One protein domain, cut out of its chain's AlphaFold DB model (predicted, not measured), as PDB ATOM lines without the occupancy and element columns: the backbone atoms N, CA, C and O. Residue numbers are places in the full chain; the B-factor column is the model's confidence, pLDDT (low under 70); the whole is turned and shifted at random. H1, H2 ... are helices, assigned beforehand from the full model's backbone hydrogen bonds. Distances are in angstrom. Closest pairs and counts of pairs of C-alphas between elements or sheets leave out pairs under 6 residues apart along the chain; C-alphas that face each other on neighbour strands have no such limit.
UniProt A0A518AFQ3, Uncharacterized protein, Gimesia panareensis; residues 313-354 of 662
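What this domain is: This is residues 313 to 354 of the 662 residues of an uncharacterized protein of Gimesia panareensis (UniProt A0A518AFQ3). One straight helix, H2, and a long loop, residues 322 to 333, make the two arms of a V, with the short helix H1 at the corner near the first residue of H2. The loop folds back on itself, and residues 346 to 354, mostly H2, stick out free. The printed part has 42 residues with two named helices, H1 then H2, and no named strand; the class is all helix, with 19 residues in named elements, under half. It is only just loose, close to compact, with a radius of gyration of the C-alphas of 11.3 A and spans of 33 by 24 by 13 A.

Where its parts are: H2, residues 338 to 352, is 21.6 A long, from C-alpha 338 at (126.873, 57.433, 10.493) to C-alpha 352 at (144.420, 44.910, 10.332). H1, residues 318 to 321, is 5.4 A long and begins at C-alpha 318 (129.269, 58.518, 0.871).

How they stand to each other: H2 and H1 are close but not clearly touching; their closest C-alphas, of Ser 338 and His 321, are 5.2 A apart. Residues 322 to 323 pair with 331 to 332, antiparallel. In H2, 10 of 11 O i to N i+4 pairs are within hydrogen-bond range; H1 is too short for one.

The domain as a whole: The farthest C-alphas, of Pro 326 and Gly 354, are 32.9 A apart. The printed part has no cut, and the link from H1 to H2 is long, 16 residues. Residues 313, 336 and 351 to 354 have pLDDT under 70.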
ATOM      1  N   ALA A 313     125.710  46.872   3.875       65.50
ATOM      2  CA  ALA A 313     124.798  46.347   4.891       65.50
ATOM      3  C   ALA A 313     124.573  47.334   6.049       65.50
ATOM      4  O   ALA A 313     123.485  47.376   6.608       65.50
ATOM      5  N   ALA A 314     125.573  48.157   6.380       71.06
ATOM      6  CA  ALA A 314     125.437  49.250   7.343       71.06
ATOM      7  C   ALA A 314     124.721  50.488   6.763       71.06
ATOM      8  O   ALA A 314     124.649  51.516   7.430       71.06
ATOM      9  N   GLY A 315     124.211  50.406   5.528       81.00
ATOM     10  CA  GLY A 315     123.530  51.505   4.851       81.00
ATOM     11  C   GLY A 315     124.467  52.627   4.416       81.00
ATOM     12  O   GLY A 315     124.010  53.755   4.278       81.00
ATOM     13  N   PHE A 316     125.767  52.353   4.239       87.44
ATOM     14  CA  PHE A 316     126.736  53.380   3.873       87.44
ATOM     15  C   PHE A 316     126.364  54.091   2.571       87.44
ATOM     16  O   PHE A 316     126.208  53.458   1.528       87.44
ATOM     17  N   ASP A 317     126.307  55.413   2.654       90.50
ATOM     18  CA  ASP A 317     126.192  56.337   1.543       90.50
ATOM     19  C   ASP A 317     127.261  57.415   1.751       90.50
ATOM     20  O   ASP A 317     127.361  57.978   2.844       90.50
ATOM     21  N   PHE A 318     128.113  57.630   0.747       90.88
ATOM     22  CA  PHE A 318     129.269  58.518   0.871       90.88
ATOM     23  C   PHE A 318     128.839  59.971   1.094       90.88
ATOM     24  O   PHE A 318     129.282  60.582   2.059       90.88
ATOM     25  N   GLU A 319     127.915  60.481   0.276       90.50
ATOM     26  CA  GLU A 319     127.412  61.861   0.356       90.50
ATOM     27  C   GLU A 319     126.681  62.138   1.676       90.50
ATOM     28  O   GLU A 319     126.714  63.245   2.208       90.50
ATOM     29  N   ARG A 320     126.014  61.123   2.233       90.19
ATOM     30  CA  ARG A 320     125.297  61.243   3.505       90.19
ATOM     31  C   ARG A 320     126.218  61.123   4.715       90.19
ATOM     32  O   ARG A 320     126.004  61.829   5.698       90.19
ATOM     33  N   HIS A 321     127.160  60.181   4.707       94.00
ATOM     34  CA  HIS A 321     127.904  59.774   5.909       94.00
ATOM     35  C   HIS A 321     129.318  60.340   5.998       94.00
ATOM     36  O   HIS A 321     129.935  60.232   7.060       94.00
ATOM     37  N   ILE A 322     129.836  60.930   4.922       95.56
ATOM     38  CA  ILE A 322     131.178  61.503   4.870       95.56
ATOM     39  C   ILE A 322     131.078  62.969   4.464       95.56
ATOM     40  O   ILE A 322     130.526  63.293   3.420       95.56
ATOM     41  N   ASN A 323     131.661  63.860   5.265       94.44
ATOM     42  CA  ASN A 323     131.935  65.217   4.815       94.44
ATOM     43  C   ASN A 323     133.240  65.193   4.009       94.44
ATOM     44  O   ASN A 323     134.268  64.694   4.481       94.44
ATOM     45  N   ASN A 324     133.190  65.736   2.796       92.69
ATOM     46  CA  ASN A 324     134.246  65.637   1.789       92.69
ATOM     47  C   ASN A 324     134.845  67.006   1.398       92.69
ATOM     48  O   ASN A 324     135.338  67.165   0.281       92.69
ATOM     49  N   ASP A 325     134.859  67.968   2.328       91.62
ATOM     50  CA  ASP A 325     135.388  69.330   2.153       91.62
ATOM     51  C   ASP A 325     136.710  69.372   1.354       91.62
ATOM     52  O   ASP A 325     137.686  68.737   1.768       91.62
ATOM     53  N   PRO A 326     136.798  70.120   0.239       87.62
ATOM     54  CA  PRO A 326     138.031  70.233  -0.541       87.62
ATOM     55  C   PRO A 326     139.233  70.677   0.305       87.62
ATOM     56  O   PRO A 326     139.108  71.530   1.184       87.62
ATOM     57  N   GLY A 327     140.406  70.090   0.049       87.81
ATOM     58  CA  GLY A 327     141.642  70.395   0.782       87.81
ATOM     59  C   GLY A 327     141.697  69.888   2.232       87.81
ATOM     60  O   GLY A 327     142.722  70.052   2.892       87.81
ATOM     61  N   LYS A 328     140.626  69.266   2.743       93.50
ATOM     62  CA  LYS A 328     140.537  68.716   4.104       93.50
ATOM     63  C   LYS A 328     140.467  67.183   4.096       93.50
ATOM     64  O   LYS A 328     140.094  66.594   3.072       93.50
ATOM     65  N   PRO A 329     140.815  66.519   5.217       96.06
ATOM     66  CA  PRO A 329     140.612  65.080   5.348       96.06
ATOM     67  C   PRO A 329     139.117  64.745   5.296       96.06
ATOM     68  O   PRO A 329     138.276  65.564   5.672       96.06
ATOM     69  N   LEU A 330     138.786  63.527   4.863       96.81
ATOM     70  CA  LEU A 330     137.416  63.025   4.953       96.81
ATOM     71  C   LEU A 330     137.017  62.914   6.428       96.81
ATOM     72  O   LEU A 330     137.819  62.454   7.243       96.81
ATOM     73  N   THR A 331     135.793  63.299   6.781       96.31
ATOM     74  CA  THR A 331     135.294  63.188   8.162       96.31
ATOM     75  C   THR A 331     133.923  62.537   8.206       96.31
ATOM     76  O   THR A 331     133.154  62.634   7.256       96.31
ATOM     77  N   TRP A 332     133.593  61.858   9.301       94.62
ATOM     78  CA  TRP A 332     132.255  61.321   9.523       94.62
ATOM     79  C   TRP A 332     131.247  62.461   9.678       94.62
ATOM     80  O   TRP A 332     131.458  63.381  10.472       94.62
ATOM     81  N   SER A 333     130.133  62.385   8.957       91.81
ATOM     82  CA  SER A 333     129.028  63.323   9.132       91.81
ATOM     83  C   SER A 333     128.260  63.037  10.429       91.81
ATOM     84  O   SER A 333     128.341  61.956  11.020       91.81
ATOM     85  N   SER A 334     127.463  64.010  10.871       84.44
ATOM     86  CA  SER A 334     126.533  63.843  11.993       84.44
ATOM     87  C   SER A 334     125.195  63.220  11.577       84.44
ATOM     88  O   SER A 334     124.258  63.203  12.375       84.44
ATOM     89  N   ALA A 335     125.059  62.755  10.329       79.25
ATOM     90  CA  ALA A 335     123.806  62.205   9.829       79.25
ATOM     91  C   ALA A 335     123.424  60.909  10.564       79.25
ATOM     92  O   ALA A 335     124.286  60.121  10.966       79.25
ATOM     93  N   GLU A 336     122.121  60.661  10.698       66.00
ATOM     94  CA  GLU A 336     121.594  59.410  11.246       66.00
ATOM     95  C   GLU A 336     122.153  58.207  10.468       66.00
ATOM     96  O   GLU A 336     122.143  58.214   9.234       66.00
ATOM     97  N   GLY A 337     122.631  57.186  11.184       72.50
ATOM     98  CA  GLY A 337     123.275  55.997  10.610       72.50
ATOM     99  C   GLY A 337     124.808  56.065  10.543       72.50
ATOM    100  O   GLY A 337     125.456  55.015  10.553       72.50
ATOM    101  N   SER A 338     125.411  57.260  10.599       79.31
ATOM    102  CA  SER A 338     126.873  57.433  10.493       79.31
ATOM    103  C   SER A 338     127.641  56.747  11.622       79.31
ATOM    104  O   SER A 338     128.711  56.191  11.388       79.31
ATOM    105  N   GLN A 339     127.087  56.701  12.839       77.88
ATOM    106  CA  GLN A 339     127.717  56.014  13.972       77.88
ATOM    107  C   GLN A 339     127.848  54.501  13.731       77.88
ATOM    108  O   GLN A 339     128.893  53.918  14.019       77.88
ATOM    109  N   THR A 340     126.824  53.872  13.153       74.25
ATOM    110  CA  THR A 340     126.826  52.441  12.816       74.25
ATOM    111  C   THR A 340     127.878  52.128  11.754       74.25
ATOM    112  O   THR A 340     128.644  51.172  11.890       74.25
ATOM    113  N   VAL A 341     127.969  52.962  10.714       81.75
ATOM    114  CA  VAL A 341     128.989  52.809   9.666       81.75
ATOM    115  C   VAL A 341     130.394  53.044  10.226       81.75
ATOM    116  O   VAL A 341     131.307  52.271   9.938       81.75
ATOM    117  N   ARG A 342     130.567  54.056  11.081       87.44
ATOM    118  CA  ARG A 342     131.843  54.345  11.743       87.44
ATOM    119  C   ARG A 342     132.324  53.178  12.599       87.44
ATOM    120  O   ARG A 342     133.496  52.831  12.529       87.44
ATOM    121  N   GLN A 343     131.438  52.531  13.357       80.44
ATOM    122  CA  GLN A 343     131.783  51.335  14.138       80.44
ATOM    123  C   GLN A 343     132.240  50.175  13.244       80.44
ATOM    124  O   GLN A 343     133.196  49.470  13.563       80.44
ATOM    125  N   VAL A 344     131.574  49.981  12.103       79.62
ATOM    126  CA  VAL A 344     131.983  48.995  11.095       79.62
ATOM    127  C   VAL A 344     133.380  49.301  10.558       79.62
ATOM    128  O   VAL A 344     134.210  48.396  10.452       79.62
ATOM    129  N   ALA A 345     133.641  50.565  10.237       84.25
ATOM    130  CA  ALA A 345     134.928  50.997   9.725       84.25
ATOM    131  C   ALA A 345     136.036  50.852  10.776       84.25
ATOM    132  O   ALA A 345     137.090  50.296  10.480       84.25
ATOM    133  N   GLN A 346     135.771  51.239  12.024       85.69
ATOM    134  CA  GLN A 346     136.686  51.059  13.150       85.69
ATOM    135  C   GLN A 346     137.121  49.598  13.302       85.69
ATOM    136  O   GLN A 346     138.320  49.321  13.302       85.69
ATOM    137  N   ARG A 347     136.167  48.659  13.318       78.12
ATOM    138  CA  ARG A 347     136.470  47.221  13.411       78.12
ATOM    139  C   ARG A 347     137.364  46.735  12.269       78.12
ATOM    140  O   ARG A 347     138.225  45.890  12.491       78.12
ATOM    141  N   PHE A 348     137.174  47.266  11.059       78.88
ATOM    142  CA  PHE A 348     138.031  46.947   9.916       78.88
ATOM    143  C   PHE A 348     139.466  47.451  10.106       78.88
ATOM    144  O   PHE A 348     140.411  46.757   9.743       78.88
ATOM    145  N   PHE A 349     139.657  48.649  10.661       79.81
ATOM    146  CA  PHE A 349     141.000  49.138  10.969       79.81
ATOM    147  C   PHE A 349     141.653  48.287  12.061       79.81
ATOM    148  O   PHE A 349     142.789  47.845  11.889       79.81
ATOM    149  N   GLU A 350     140.933  48.018  13.153       75.75
ATOM    150  CA  GLU A 350     141.431  47.244  14.299       75.75
ATOM    151  C   GLU A 350     141.878  45.841  13.876       75.75
ATOM    152  O   GLU A 350     142.995  45.430  14.203       75.75
ATOM    153  N   SER A 351     141.091  45.159  13.035       69.31
ATOM    154  CA  SER A 351     141.427  43.817  12.544       69.31
ATOM    155  C   SER A 351     142.722  43.759  11.729       69.31
ATOM    156  O   SER A 351     143.322  42.695  11.632       69.31
ATOM    157  N   ARG A 352     143.178  44.873  11.132       65.06
ATOM    158  CA  ARG A 352     144.420  44.910  10.332       65.06
ATOM    159  C   ARG A 352     145.686  45.075  11.163       65.06
ATOM    160  O   ARG A 352     146.754  44.707  10.694       65.06
ATOM    161  N   SER A 353     145.579  45.631  12.364       57.25
ATOM    162  CA  SER A 353     146.742  45.925  13.212       57.25
ATOM    163  C   SER A 353     147.201  44.740  14.066       57.25
ATOM    164  O   SER A 353     148.174  44.855  14.806       57.25
ATOM    165  N   GLY A 354     146.455  43.628  14.066       48.59
ATOM    166  CA  GLY A 354     146.634  42.546  15.042       48.59
ATOM    167  C   GLY A 354     146.342  42.963  16.495       48.59
ATOM    168  O   GLY A 354     146.265  42.102  17.367       48.59
TER     169      GLY A 354